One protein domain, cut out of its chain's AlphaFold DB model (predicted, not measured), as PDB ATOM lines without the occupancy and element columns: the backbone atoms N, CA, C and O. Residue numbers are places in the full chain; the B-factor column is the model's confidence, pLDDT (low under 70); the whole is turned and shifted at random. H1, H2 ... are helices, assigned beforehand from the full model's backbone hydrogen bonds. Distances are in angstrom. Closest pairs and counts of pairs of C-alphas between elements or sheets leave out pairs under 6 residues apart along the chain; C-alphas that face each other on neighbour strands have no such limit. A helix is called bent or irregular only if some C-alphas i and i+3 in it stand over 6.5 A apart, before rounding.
ATOM      1  N   PRO A  19     151.134 129.652 162.391       74.88
ATOM      2  CA  PRO A  19     152.507 130.144 162.254       74.88
ATOM      3  C   PRO A  19     152.702 131.056 161.038       74.88
ATOM      4  O   PRO A  19     153.261 132.141 161.181       74.88
ATOM      5  N   LEU A  20     152.173 130.671 159.871       76.00
ATOM      6  CA  LEU A  20     152.245 131.482 158.655       76.00
ATOM      7  C   LEU A  20     151.534 132.828 158.846       76.00
ATOM      8  O   LEU A  20     152.046 133.870 158.435       76.00
ATOM      9  N   ALA A  21     150.377 132.825 159.515       73.62
ATOM     10  CA  ALA A  21     149.642 134.049 159.808       73.62
ATOM     11  C   ALA A  21     150.434 135.006 160.708       73.62
ATOM     12  O   ALA A  21     150.499 136.209 160.436       73.62
ATOM     13  N   ARG A  22     151.090 134.473 161.747       74.94
ATOM     14  CA  ARG A  22     151.965 135.254 162.633       74.94
ATOM     15  C   ARG A  22     153.172 135.825 161.900       74.94
ATOM     16  O   ARG A  22     153.472 137.001 162.092       74.94
ATOM     17  N   ASP A  23     153.816 135.043 161.041       76.50
ATOM     18  CA  ASP A  23     154.994 135.488 160.292       76.50
ATOM     19  C   ASP A  23     154.650 136.592 159.285       76.50
ATOM     20  O   ASP A  23     155.358 137.598 159.199       76.50
ATOM     21  N   ILE A  24     153.528 136.460 158.567       75.00
ATOM     22  CA  ILE A  24     153.052 137.482 157.623       75.00
ATOM     23  C   ILE A  24     152.715 138.787 158.358       75.00
ATOM     24  O   ILE A  24     153.152 139.863 157.941       75.00
ATOM     25  N   ILE A  25     151.964 138.712 159.461       74.81
ATOM     26  CA  ILE A  25     151.551 139.897 160.227       74.81
ATOM     27  C   ILE A  25     152.757 140.554 160.908       74.81
ATOM     28  O   ILE A  25     152.933 141.771 160.804       74.81
ATOM     29  N   GLY A  26     153.618 139.762 161.551       71.25
ATOM     30  CA  GLY A  26     154.829 140.242 162.215       71.25
ATOM     31  C   GLY A  26     155.826 140.865 161.236       71.25
ATOM     32  O   GLY A  26     156.340 141.958 161.484       71.25
ATOM     33  N   GLY A  27     156.045 140.227 160.083       69.38
ATOM     34  CA  GLY A  27     156.931 140.728 159.031       69.38
ATOM     35  C   GLY A  27     156.436 142.022 158.378       69.38
ATOM     36  O   GLY A  27     157.244 142.889 158.037       69.38
ATOM     37  N   ALA A  28     155.119 142.192 158.236       68.56
ATOM     38  CA  ALA A  28     154.526 143.428 157.730       68.56
ATOM     39  C   ALA A  28     154.597 144.576 158.750       68.56
ATOM     40  O   ALA A  28     154.916 145.705 158.374       68.56
ATOM     41  N   HIS A  29     154.364 144.286 160.035       65.56
ATOM     42  CA  HIS A  29     154.468 145.268 161.119       65.56
ATOM     43  C   HIS A  29     155.903 145.801 161.274       65.56
ATOM     44  O   HIS A  29     156.102 147.002 161.430       65.56
ATOM     45  N   ALA A  30     156.912 144.932 161.141       60.06
ATOM     46  CA  ALA A  30     158.321 145.317 161.227       60.06
ATOM     47  C   ALA A  30     158.802 146.212 160.066       60.06
ATOM     48  O   ALA A  30     159.785 146.933 160.226       60.06
ATOM     49  N   ASN A  31     158.134 146.171 158.903       56.72
ATOM     50  CA  ASN A  31     158.635 146.799 157.676       56.72
ATOM     51  C   ASN A  31     157.888 148.064 157.220       56.72
ATOM     52  O   ASN A  31     158.485 148.826 156.461       56.72
ATOM     53  N   ALA A  32     156.642 148.335 157.640       54.66
ATOM     54  CA  ALA A  32     155.986 149.642 157.445       54.66
ATOM     55  C   ALA A  32     154.583 149.723 158.082       54.66
ATOM     56  O   ALA A  32     153.733 148.878 157.815       54.66
ATOM     57  N   ASN A  33     154.250 150.875 158.683       54.47
ATOM     58  CA  ASN A  33     152.865 151.296 158.996       54.47
ATOM     59  C   ASN A  33     151.925 151.359 157.763       54.47
ATOM     60  O   ASN A  33     150.727 151.591 157.900       54.47
ATOM     61  N   HIS A  34     152.457 151.158 156.553       59.16
ATOM     62  CA  HIS A  34     151.771 151.317 155.269       59.16
ATOM     63  C   HIS A  34     151.672 150.019 154.456       59.16
ATOM     64  O   HIS A  34     151.149 150.053 153.347       59.16
ATOM     65  N   ALA A  35     152.139 148.867 154.959       65.00
ATOM     66  CA  ALA A  35     152.125 147.616 154.182       65.00
ATOM     67  C   ALA A  35     150.717 147.250 153.667       65.00
ATOM     68  O   ALA A  35     150.557 146.726 152.567       65.00
ATOM     69  N   TRP A  36     149.691 147.611 154.438       72.12
ATOM     70  CA  TRP A  36     148.287 147.349 154.132       72.12
ATOM     71  C   TRP A  36     147.565 148.542 153.500       72.12
ATOM     72  O   TRP A  36     146.405 148.413 153.113       72.12
ATOM     73  N   SER A  37     148.209 149.715 153.410       66.50
ATOM     74  CA  SER A  37     147.534 150.957 153.017       66.50
ATOM     75  C   SER A  37     147.096 150.965 151.547       66.50
ATOM     76  O   SER A  37     146.111 151.618 151.212       66.50
ATOM     77  N   ALA A  38     147.784 150.202 150.695       72.94
ATOM     78  CA  ALA A  38     147.494 150.084 149.268       72.94
ATOM     79  C   ALA A  38     146.363 149.091 148.936       72.94
ATOM     80  O   ALA A  38     145.947 149.014 147.783       72.94
ATOM     81  N   LEU A  39     145.874 148.321 149.917       80.62
ATOM     82  CA  LEU A  39     144.816 147.345 149.671       80.62
ATOM     83  C   LEU A  39     143.459 148.050 149.470       80.62
ATOM     84  O   LEU A  39     143.089 148.884 150.308       80.62
ATOM     85  N   PRO A  40     142.689 147.700 148.421       83.38
ATOM     86  CA  PRO A  40     141.312 148.141 148.264       83.38
ATOM     87  C   PRO A  40     140.417 147.577 149.382       83.38
ATOM     88  O   PRO A  40     140.773 146.571 150.017       83.38
ATOM     89  N   PRO A  41     139.233 148.172 149.612       82.62
ATOM     90  CA  PRO A  41     138.355 147.806 150.723       82.62
ATOM     91  C   PRO A  41     138.035 146.309 150.801       82.62
ATOM     92  O   PRO A  41     138.180 145.689 151.857       82.62
ATOM     93  N   SER A  42     137.702 145.690 149.665       79.12
ATOM     94  CA  SER A  42     137.375 144.259 149.594       79.12
ATOM     95  C   SER A  42     138.547 143.330 149.944       79.12
ATOM     96  O   SER A  42     138.342 142.230 150.461       79.12
ATOM     97  N   GLN A  43     139.790 143.743 149.674       83.06
ATOM     98  CA  GLN A  43     140.980 142.970 150.041       83.06
ATOM     99  C   GLN A  43     141.290 143.116 151.533       83.06
ATOM    100  O   GLN A  43     141.663 142.136 152.173       83.06
ATOM    101  N   ARG A  44     141.055 144.297 152.116       87.38
ATOM    102  CA  ARG A  44     141.169 144.505 153.570       87.38
ATOM    103  C   ARG A  44     140.164 143.670 154.349       87.38
ATOM    104  O   ARG A  44     140.544 143.058 155.341       87.38
ATOM    105  N   GLY A  45     138.915 143.600 153.882       85.06
ATOM    106  CA  GLY A  45     137.898 142.739 154.488       85.06
ATOM    107  C   GLY A  45     138.325 141.269 154.498       85.06
ATOM    108  O   GLY A  45     138.364 140.637 155.552       85.06
ATOM    109  N   ARG A  46     138.763 140.745 153.347       84.38
ATOM    110  CA  ARG A  46     139.277 139.367 153.237       84.38
ATOM    111  C   ARG A  46     140.471 139.103 154.151       84.38
ATOM    112  O   ARG A  46     140.493 138.095 154.852       84.38
ATOM    113  N   LEU A  47     141.429 140.027 154.182       84.69
ATOM    114  CA  LEU A  47     142.609 139.940 155.037       84.69
ATOM    115  C   LEU A  47     142.233 139.934 156.531       84.69
ATOM    116  O   LEU A  47     142.773 139.138 157.300       84.69
ATOM    117  N   TYR A  48     141.277 140.772 156.937       86.00
ATOM    118  CA  TYR A  48     140.759 140.778 158.303       86.00
ATOM    119  C   TYR A  48     140.071 139.454 158.663       86.00
ATOM    120  O   TYR A  48     140.335 138.914 159.734       86.00
ATOM    121  N   LEU A  49     139.228 138.901 157.782       83.75
ATOM    122  CA  LEU A  49     138.545 137.622 158.026       83.75
ATOM    123  C   LEU A  49     139.523 136.465 158.163       83.75
ATOM    124  O   LEU A  49     139.394 135.664 159.087       83.75
ATOM    125  N   TRP A  50     140.503 136.391 157.263       84.62
ATOM    126  CA  TRP A  50     141.541 135.371 157.319       84.62
ATOM    127  C   TRP A  50     142.299 135.433 158.648       84.62
ATOM    128  O   TRP A  50     142.360 134.433 159.359       84.62
ATOM    129  N   ALA A  51     142.778 136.614 159.047       79.81
ATOM    130  CA  ALA A  51     143.480 136.768 160.318       79.81
ATOM    131  C   ALA A  51     142.574 136.491 161.523       79.81
ATOM    132  O   ALA A  51     143.013 135.887 162.494       79.81
ATOM    133  N   HIS A  52     141.299 136.889 161.468       78.62
ATOM    134  CA  HIS A  52     140.347 136.629 162.544       78.62
ATOM    135  C   HIS A  52     140.107 135.129 162.766       78.62
ATOM    136  O   HIS A  52     139.949 134.711 163.913       78.62
ATOM    137  N   ARG A  53     140.102 134.333 161.687       80.38
ATOM    138  CA  ARG A  53     139.981 132.868 161.741       80.38
ATOM    139  C   ARG A  53     141.288 132.207 162.180       80.38
ATOM    140  O   ARG A  53     141.266 131.367 163.070       80.38
ATOM    141  N   ALA A  54     142.414 132.614 161.596       77.44
ATOM    142  CA  ALA A  54     143.724 132.025 161.873       77.44
ATOM    143  C   ALA A  54     144.277 132.395 163.261       77.44
ATOM    144  O   ALA A  54     145.086 131.663 163.823       77.44
ATOM    145  N   LEU A  55     143.875 133.537 163.828       75.06
ATOM    146  CA  LEU A  55     144.388 134.061 165.096       75.06
ATOM    147  C   LEU A  55     143.227 134.465 166.018       75.06
ATOM    148  O   LEU A  55     142.953 135.657 166.201       75.06
ATOM    149  N   PRO A  56     142.519 133.492 166.622       67.00
ATOM    150  CA  PRO A  56     141.477 133.792 167.590       67.00
ATOM    151  C   PRO A  56     142.067 134.559 168.778       67.00
ATOM    152  O   PRO A  56     143.092 134.187 169.353       67.00
ATOM    153  N   ARG A  57     141.406 135.663 169.139       63.66
ATOM    154  CA  ARG A  57     141.880 136.597 170.166       63.66
ATOM    155  C   ARG A  57     141.989 135.879 171.513       63.66
ATOM    156  O   ARG A  57     140.987 135.385 172.029       63.66
ATOM    157  N   GLN A  58     143.177 135.862 172.109       64.31
ATOM    158  CA  GLN A  58     143.341 135.380 173.477       64.31
ATOM    159  C   GLN A  58     142.925 136.487 174.450       64.31
ATOM    160  O   GLN A  58     143.486 137.579 174.446       64.31
ATOM    161  N   LEU A  59     141.914 136.220 175.279       58.84
ATOM    162  CA  LEU A  59     141.468 137.166 176.300       58.84
ATOM    163  C   LEU A  59     142.563 137.335 177.354       58.84
ATOM    164  O   LEU A  59     142.906 136.398 178.076       58.84
ATOM    165  N   THR A  60     143.109 138.541 177.456       60.88
ATOM    166  CA  THR A  60     144.050 138.894 178.516       60.88
ATOM    167  C   THR A  60     143.286 139.257 179.787       60.88
ATOM    168  O   THR A  60     142.295 139.986 179.738       60.88
ATOM    169  N   ALA A  61     143.742 138.769 180.943       62.44
ATOM    170  CA  ALA A  61     143.139 139.126 182.224       62.44
ATOM    171  C   ALA A  61     143.261 140.646 182.493       62.44
ATOM    172  O   ALA A  61     144.336 141.212 182.248       62.44
ATOM    173  N   PRO A  62     142.211 141.306 183.021       60.03
ATOM    174  CA  PRO A  62     142.258 142.728 183.358       60.03
ATOM    175  C   PRO A  62     143.422 143.058 184.308       60.03
ATOM    176  O   PRO A  62     143.664 142.331 185.269       60.03
ATOM    177  N   GLY A  63     144.134 144.161 184.056       68.50
ATOM    178  CA  GLY A  63     145.194 144.673 184.941       68.50
ATOM    179  C   GLY A  63     146.607 144.126 184.691       68.50
ATOM    180  O   GLY A  63     147.541 144.520 185.387       68.50
ATOM    181  N   ARG A  64     146.803 143.253 183.694       66.31
ATOM    182  CA  ARG A  64     148.133 142.754 183.317       66.31
ATOM    183  C   ARG A  64     148.750 143.640 182.232       66.31
ATOM    184  O   ARG A  64     148.172 143.796 181.163       66.31
ATOM    185  N   ILE A  65     149.941 144.185 182.482       60.56
ATOM    186  CA  ILE A  65     150.740 144.839 181.436       60.56
ATOM    187  C   ILE A  65     151.322 143.731 180.557       60.56
ATOM    188  O   ILE A  65     152.159 142.947 181.009       60.56
ATOM    189  N   VAL A  66     150.859 143.647 179.314       63.31
ATOM    190  CA  VAL A  66     151.388 142.735 178.295       63.31
ATOM    191  C   VAL A  66     152.062 143.581 177.218       63.31
ATOM    192  O   VAL A  66     151.616 144.691 176.932       63.31
ATOM    193  N   ARG A  67     153.181 143.102 176.662       59.75
ATOM    194  CA  ARG A  67     153.777 143.737 175.478       59.75
ATOM    195  C   ARG A  67     152.769 143.657 174.334       59.75
ATOM    196  O   ARG A  67     152.211 142.586 174.129       59.75
ATOM    197  N   SER A  68     152.564 144.766 173.622       61.59
ATOM    198  CA  SER A  68     151.672 144.800 172.462       61.59
ATOM    199  C   SER A  68     152.107 143.741 171.448       61.59
ATOM    200  O   SER A  68     153.260 143.753 171.009       61.59
ATOM    201  N   ASP A  69     151.226 142.787 171.150       64.19
ATOM    202  CA  ASP A  69     151.435 141.815 170.082       64.19
ATOM    203  C   ASP A  69     151.012 142.488 168.763       64.19
ATOM    204  O   ASP A  69     149.882 142.975 168.670       64.19
ATOM    205  N   PRO A  70     151.866 142.534 167.724       63.06
ATOM    206  CA  PRO A  70     151.473 142.996 166.394       63.06
ATOM    207  C   PRO A  70     150.183 142.350 165.862       63.06
ATOM    208  O   PRO A  70     149.462 142.970 165.079       63.06
ATOM    209  N   VAL A  71     149.863 141.130 166.306       61.88
ATOM    210  CA  VAL A  71     148.599 140.440 166.018       61.88
ATOM    211  C   VAL A  71     147.395 141.131 166.671       61.88
ATOM    212  O   VAL A  71     146.326 141.199 166.061       61.88
ATOM    213  N   ASP A  72     147.553 141.685 167.872       62.12
ATOM    214  CA  ASP A  72     146.488 142.401 168.584       62.12
ATOM    215  C   ASP A  72     146.196 143.778 167.967       62.12
ATOM    216  O   ASP A  72     145.044 144.226 167.970       62.12
ATOM    217  N   GLU A  73     147.214 144.431 167.401       68.94
ATOM    218  CA  GLU A  73     147.087 145.720 166.708       68.94
ATOM    219  C   GLU A  73     146.600 145.575 165.261       68.94
ATOM    220  O   GLU A  73     145.942 146.475 164.735       68.94
ATOM    221  N   PHE A  74     146.866 144.431 164.625       76.56
ATOM    222  CA  PHE A  74     146.559 144.165 163.219       76.56
ATOM    223  C   PHE A  74     145.110 144.479 162.832       76.56
ATOM    224  O   PHE A  74     144.862 145.105 161.798       76.56
ATOM    225  N   ALA A  75     144.150 144.079 163.673       73.75
ATOM    226  CA  ALA A  75     142.732 144.345 163.451       73.75
ATOM    227  C   ALA A  75     142.464 145.849 163.270       73.75
ATOM    228  O   ALA A  75     141.787 146.251 162.323       73.75
ATOM    229  N   SER A  76     143.050 146.677 164.135       72.12
ATOM    230  CA  SER A  76     142.935 148.134 164.073       72.12
ATOM    231  C   SER A  76     143.645 148.707 162.845       72.12
ATOM    232  O   SER A  76     143.147 149.650 162.239       72.12
ATOM    233  N   THR A  77     144.766 148.123 162.421       77.38
ATOM    234  CA  THR A  77     145.536 148.593 161.255       77.38
ATOM    235  C   THR A  77     144.842 148.299 159.924       77.38
ATOM    236  O   THR A  77     144.928 149.092 158.984       77.38
ATOM    237  N   VAL A  78     144.140 147.166 159.822       81.19
ATOM    238  CA  VAL A  78     143.425 146.770 158.597       81.19
ATOM    239  C   VAL A  78     142.048 147.425 158.515       81.19
ATOM    240  O   VAL A  78     141.688 147.936 157.451       81.19
ATOM    241  N   VAL A  79     141.305 147.450 159.628       83.81
ATOM    242  CA  VAL A  79     139.933 147.984 159.684       83.81
ATOM    243  C   VAL A  79     139.910 149.497 159.899       83.81
ATOM    244  O   VAL A  79     139.035 150.171 159.365       83.81
ATOM    245  N   GLY A  80     140.883 150.068 160.611       83.56
ATOM    246  CA  GLY A  80     140.940 151.504 160.902       83.56
ATOM    247  C   GLY A  80     140.807 152.395 159.662       83.56
ATOM    248  O   GLY A  80     139.999 153.321 159.686       83.56
ATOM    249  N   PRO A  81     141.511 152.113 158.550       85.38
ATOM    250  CA  PRO A  81     141.338 152.848 157.297       85.38
ATOM    251  C   PRO A  81     139.957 152.698 156.645       85.38
ATOM    252  O   PRO A  81     139.512 153.629 155.983       85.38
ATOM    253  N   LEU A  82     139.278 151.556 156.831       86.56
ATOM    254  CA  LEU A  82     137.893 151.393 156.374       86.56
ATOM    255  C   LEU A  82     136.980 152.348 157.145       86.56
ATOM    256  O   LEU A  82     136.169 153.026 156.531       86.56
ATOM    257  N   ILE A  83     137.160 152.443 158.467       86.50
ATOM    258  CA  ILE A  83     136.362 153.302 159.356       86.50
ATOM    259  C   ILE A  83     136.644 154.789 159.116       86.50
ATOM    260  O   ILE A  83     135.723 155.603 159.098       86.50
ATOM    261  N   SER A  84     137.911 155.165 158.928       84.00
ATOM    262  CA  SER A  84     138.323 156.572 158.844       84.00
ATOM    263  C   SER A  84     138.021 157.244 157.504       84.00
ATOM    264  O   SER A  84     138.129 158.466 157.406       84.00
ATOM    265  N   GLN A  85     137.625 156.478 156.484       84.62
ATOM    266  CA  GLN A  85     137.261 156.985 155.162       84.62
ATOM    267  C   GLN A  85     135.789 156.661 154.872       84.62
ATOM    268  O   GLN A  85     135.495 155.573 154.376       84.62
ATOM    269  N   PRO A  86     134.845 157.572 155.180       81.75
ATOM    270  CA  PRO A  86     133.429 157.313 154.964       81.75
ATOM    271  C   PRO A  86     133.109 157.079 153.486       81.75
ATOM    272  O   PRO A  86     133.281 157.965 152.649       81.75
ATOM    273  N   SER A  87     132.614 155.888 153.160       82.62
ATOM    274  CA  SER A  87     132.091 155.552 151.835       82.62
ATOM    275  C   SER A  87     131.055 154.431 151.944       82.62
ATOM    276  O   SER A  87     131.061 153.655 152.902       82.62
ATOM    277  N   LEU A  88     130.149 154.326 150.966       77.44
ATOM    278  CA  LEU A  88     129.181 153.221 150.942       77.44
ATOM    279  C   LEU A  88     129.867 151.859 150.734       77.44
ATOM    280  O   LEU A  88     129.416 150.866 151.297       77.44
ATOM    281  N   GLU A  89     130.972 151.825 149.983       81.12
ATOM    282  CA  GLU A  89     131.786 150.622 149.775       81.12
ATOM    283  C   GLU A  89     132.404 150.133 151.094       81.12
ATOM    284  O   GLU A  89     132.262 148.965 151.454       81.12
ATOM    285  N   ASN A  90     133.018 151.034 151.866       85.88
ATOM    286  CA  ASN A  90     133.605 150.694 153.161       85.88
ATOM    287  C   ASN A  90     132.529 150.234 154.155       85.88
ATOM    288  O   ASN A  90     132.732 149.250 154.865       85.88
ATOM    289  N   ALA A  91     131.357 150.876 154.161       81.69
ATOM    290  CA  ALA A  91     130.237 150.463 155.002       81.69
ATOM    291  C   ALA A  91     129.700 149.064 154.644       81.69
ATOM    292  O   ALA A  91     129.308 148.310 155.538       81.69
ATOM    293  N   ALA A  92     129.679 148.698 153.357       79.31
ATOM    294  CA  ALA A  92     129.289 147.360 152.915       79.31
ATOM    295  C   ALA A  92     130.287 146.297 153.396       79.31
ATOM    296  O   ALA A  92     129.871 145.287 153.960       79.31
ATOM    297  N   VAL A  93     131.593 146.566 153.265       84.62
ATOM    298  CA  VAL A  93     132.647 145.679 153.783       84.62
ATOM    299  C   VAL A  93     132.508 145.495 155.296       84.62
ATOM    300  O   VAL A  93     132.528 144.367 155.773       84.62
ATOM    301  N   LEU A  94     132.317 146.571 156.068       86.12
ATOM    302  CA  LEU A  94     132.153 146.479 157.525       86.12
ATOM    303  C   LEU A  94     130.924 145.647 157.935       86.12
ATOM    304  O   LEU A  94     131.011 144.868 158.884       86.12
ATOM    305  N   ALA A  95     129.807 145.768 157.214       79.75
ATOM    306  CA  ALA A  95     128.600 144.980 157.472       79.75
ATOM    307  C   ALA A  95     128.796 143.485 157.156       79.75
ATOM    308  O   ALA A  95     128.395 142.634 157.949       79.75
ATOM    309  N   ASP A  96     129.460 143.158 156.043       81.12
ATOM    310  CA  ASP A  96     129.815 141.774 155.699       81.12
ATOM    311  C   ASP A  96     130.736 141.154 156.765       81.12
ATOM    312  O   ASP A  96     130.469 140.069 157.293       81.12
ATOM    313  N   LEU A  97     131.764 141.897 157.189       86.56
ATOM    314  CA  LEU A  97     132.632 141.485 158.290       86.56
ATOM    315  C   LEU A  97     131.848 141.255 159.586       86.56
ATOM    316  O   LEU A  97     132.122 140.294 160.310       86.56
ATOM    317  N   ALA A  98     130.879 142.115 159.905       83.50
ATOM    318  CA  ALA A  98     130.040 141.955 161.086       83.50
ATOM    319  C   ALA A  98     129.222 140.655 161.025       83.50
ATOM    320  O   ALA A  98     129.218 139.905 162.002       83.50
ATOM    321  N   GLY A  99     128.607 140.354 159.878       78.31
ATOM    322  CA  GLY A  99     127.837 139.127 159.663       78.31
ATOM    323  C   GLY A  99     128.680 137.859 159.797       78.31
ATOM    324  O   GLY A  99     128.250 136.891 160.420       78.31
ATOM    325  N   GLN A 100     129.913 137.877 159.286       80.12
ATOM    326  CA  GLN A 100     130.806 136.715 159.328       80.12
ATOM    327  C   GLN A 100     131.534 136.527 160.665       80.12
ATOM    328  O   GLN A 100     131.973 135.419 160.971       80.12
ATOM    329  N   THR A 101     131.701 137.589 161.456       80.25
ATOM    330  CA  THR A 101     132.442 137.534 162.732       80.25
ATOM    331  C   THR A 101     131.558 137.647 163.972       80.25
ATOM    332  O   THR A 101     132.045 137.463 165.086       80.25
ATOM    333  N   GLY A 102     130.277 137.992 163.813       75.31
ATOM    334  CA  GLY A 102     129.351 138.255 164.919       75.31
ATOM    335  C   GLY A 102     129.698 139.502 165.744       75.31
ATOM    336  O   GLY A 102     129.191 139.681 166.852       75.31
ATOM    337  N   ARG A 103     130.593 140.372 165.256       76.81
ATOM    338  CA  ARG A 103     131.076 141.542 166.002       76.81
ATOM    339  C   ARG A 103     130.134 142.731 165.841       76.81
ATOM    340  O   ARG A 103     130.141 143.415 164.825       76.81
ATOM    341  N   VAL A 104     129.400 143.032 166.909       72.38
ATOM    342  CA  VAL A 104     128.403 144.117 166.958       72.38
ATOM    343  C   VAL A 104     128.993 145.498 166.643       72.38
ATOM    344  O   VAL A 104     128.338 146.308 165.996       72.38
ATOM    345  N   TRP A 105     130.236 145.776 167.051       77.06
ATOM    346  CA  TRP A 105     130.861 147.083 166.812       77.06
ATOM    347  C   TRP A 105     131.096 147.369 165.318       77.06
ATOM    348  O   TRP A 105     130.894 148.497 164.890       77.06
ATOM    349  N   LEU A 106     131.408 146.347 164.509       79.25
ATOM    350  CA  LEU A 106     131.544 146.496 163.053       79.25
ATOM    351  C   LEU A 106     130.210 146.872 162.403       79.25
ATOM    352  O   LEU A 106     130.168 147.705 161.500       79.25
ATOM    353  N   GLN A 107     129.112 146.289 162.894       78.19
ATOM    354  CA  GLN A 107     127.770 146.640 162.437       78.19
ATOM    355  C   GLN A 107     127.419 148.085 162.816       78.19
ATOM    356  O   GLN A 107     126.856 148.810 161.998       78.19
ATOM    357  N   ALA A 108     127.764 148.510 164.035       63.84
ATOM    358  CA  ALA A 108     127.539 149.877 164.493       63.84
ATOM    359  C   ALA A 108     128.309 150.897 163.637       63.84
ATOM    360  O   ALA A 108     127.706 151.856 163.152       63.84
ATOM    361  N   ASP A 109     129.594 150.646 163.360       81.31
ATOM    362  CA  ASP A 109     130.408 151.498 162.484       81.31
ATOM    363  C   ASP A 109     129.861 151.530 161.048       81.31
ATOM    364  O   ASP A 109     129.794 152.589 160.425       81.31
ATOM    365  N   ALA A 110     129.396 150.390 160.523       75.69
ATOM    366  CA  ALA A 110     128.779 150.322 159.201       75.69
ATOM    367  C   ALA A 110     127.492 151.163 159.105       75.69
ATOM    368  O   ALA A 110     127.217 151.757 158.062       75.69
ATOM    369  N   VAL A 111     126.675 151.206 160.162       67.25
ATOM    370  CA  VAL A 111     125.477 152.064 160.224       67.25
ATOM    371  C   VAL A 111     125.883 153.533 160.312       67.25
ATOM    372  O   VAL A 111     125.468 154.331 159.471       67.25
ATOM    373  N   GLN A 112     126.765 153.876 161.255       72.38
ATOM    374  CA  GLN A 112     127.232 155.247 161.459       72.38
ATOM    375  C   GLN A 112     127.874 155.832 160.194       72.38
ATOM    376  O   GLN A 112     127.655 156.995 159.860       72.38
ATOM    377  N   MET A 113     128.638 155.027 159.456       83.12
ATOM    378  CA  MET A 113     129.256 155.450 158.206       83.12
ATOM    379  C   MET A 113     128.227 155.760 157.119       83.12
ATOM    380  O   MET A 113     128.357 156.775 156.435       83.12
ATOM    381  N   ARG A 114     127.190 154.925 156.963       73.31
ATOM    382  CA  ARG A 114     126.100 155.197 156.009       73.31
ATOM    383  C   ARG A 114     125.404 156.509 156.347       73.31
ATOM    384  O   ARG A 114     125.147 157.307 155.449       73.31
ATOM    385  N   ASP A 115     125.160 156.757 157.629       67.50
ATOM    386  CA  ASP A 115     124.525 157.992 158.088       67.50
ATOM    387  C   ASP A 115     125.423 159.215 157.869       67.50
ATOM    388  O   ASP A 115     124.946 160.246 157.393       67.50
ATOM    389  N   ALA A 116     126.731 159.096 158.107       71.69
ATOM    390  CA  ALA A 116     127.694 160.160 157.832       71.69
ATOM    391  C   ALA A 116     127.774 160.501 156.334       71.69
ATOM    392  O   ALA A 116     127.755 161.678 155.969       71.69
ATOM    393  N   VAL A 117     127.811 159.491 155.457       71.50
ATOM    394  CA  VAL A 117     127.808 159.691 153.998       71.50
ATOM    395  C   VAL A 117     126.505 160.360 153.545       71.50
ATOM    396  O   VAL A 117     126.543 161.306 152.756       71.50
ATOM    397  N   ARG A 118     125.353 159.935 154.082       65.38
ATOM    398  CA  ARG A 118     124.049 160.568 153.814       65.38
ATOM    399  C   ARG A 118     124.012 162.024 154.278       65.38
ATOM    400  O   ARG A 118     123.536 162.879 153.539       65.38
ATOM    401  N   ALA A 119     124.539 162.312 155.466       65.56
ATOM    402  CA  ALA A 119     124.585 163.662 156.019       65.56
ATOM    403  C   ALA A 119     125.499 164.595 155.210       65.56
ATOM    404  O   ALA A 119     125.149 165.750 154.996       65.56
ATOM    405  N   GLN A 120     126.640 164.103 154.715       67.31
ATOM    406  CA  GLN A 120     127.537 164.882 153.850       67.31
ATOM    407  C   GLN A 120     126.938 165.149 152.464       67.31
ATOM    408  O   GLN A 120     127.172 166.208 151.884       67.31
ATOM    409  N   ALA A 121     126.158 164.203 151.936       59.66
ATOM    410  CA  ALA A 121     125.447 164.360 150.671       59.66
ATOM    411  C   ALA A 121     124.163 165.203 150.799       59.66
ATOM    412  O   ALA A 121     123.589 165.599 149.783       59.66
ATOM    413  N   TRP A 122     123.702 165.488 152.023       61.41
ATOM    414  CA  TRP A 122     122.479 166.245 152.249       61.41
ATOM    415  C   TRP A 122     122.621 167.684 151.751       61.41
ATOM    416  O   TRP A 122     123.476 168.448 152.202       61.41
TER     417      TRP A 122
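Overview. This is residues 19 to 122 of the 347 residues of an uncharacterized protein of Streptomyces sp. ScaeMP-e83 (UniProt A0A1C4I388). Four helices, H2, H3, H4 and H5, form a loosely closed up-and-down bundle, with H5 packed along H4, H4 along H2 and H2 along H3, while the side between H3 and H5 is less closed. H1 lies at a steep tilt at the end where H2 stops and H3 starts, H5 runs toward the opposite end of the longest axis, and residues 59 to 68 of the link between H2 and H3 stick out as a bare loop. The printed part has 104 residues with five named helices, H1 to H5 in order, and no named strand; the class is all helix. The whole is compact, with a radius of gyration of the C-alphas of 14.8 A and spans of 45, 32 and 23 A.

Arrangement. The longest helix is H5, residues 104 to 121. It touches H4, residues 88 to 101, at a shallow tilt of 12 degrees, opposite ways; the closest C-alphas, those of Ala 91 and Ala 110, are 4.4 A apart. H4 touches H2, residues 41 to 54, the same way at a shallow tilt of 15 degrees, with the C-alphas of Gly 45 and Val 93 closest at 6.1 A. H2 and H3, residues 70 to 84, form a helical hairpin at a shallow tilt of 26 degrees, with the C-alphas of Arg 44 and Val 78 closest at 6.0 A. H3 and H4 also form a hairpin, touching through residues 82 to 83 and 90 to 94 alone, at a tilt of 37 degrees, only just steep; the C-alphas of Leu 82 and Asn 90 are closest at 5.4 A. H3 and H5 are close but not clearly touching, with C-alphas 83 and 109 closest at 7.0 A. H1, residues 19 to 31, touches residues 70 to 74 of H3 alone at a steep tilt of 66 degrees, with the C-alphas of Gly 26 and Pro 70 closest at 6.0 A. H1 is apart from H4 and H5. Every O i to N i+4 pair is within hydrogen-bond range in H2, H4 and H5, against 8 of 9 in H1 and 7 of 11 in H3.

Along the chain. H1 begins at C-alpha 19, (152.507, 130.144, 162.254), and spans 18.3 A. H2 spans 20.1 A and H4 19.9 A. H3 spans 20.4 A and is irregular, but only just: C-alphas 72 and 75 are 6.7 A apart. H5 spans 26.1 A and ends at C-alpha 121, (125.447, 164.360, 150.671).

Size, cuts and confidence. The two C-alphas farthest apart, those of Pro 19 and Trp 122, are 48.0 A apart. The printed part has no cut. The link from H2 to H3 is long, with 15 residues. Mean pLDDT of the printed part is 73.9; 36 residues are under 70, among them 27 to 35, 56 to 73 and 118 to 122.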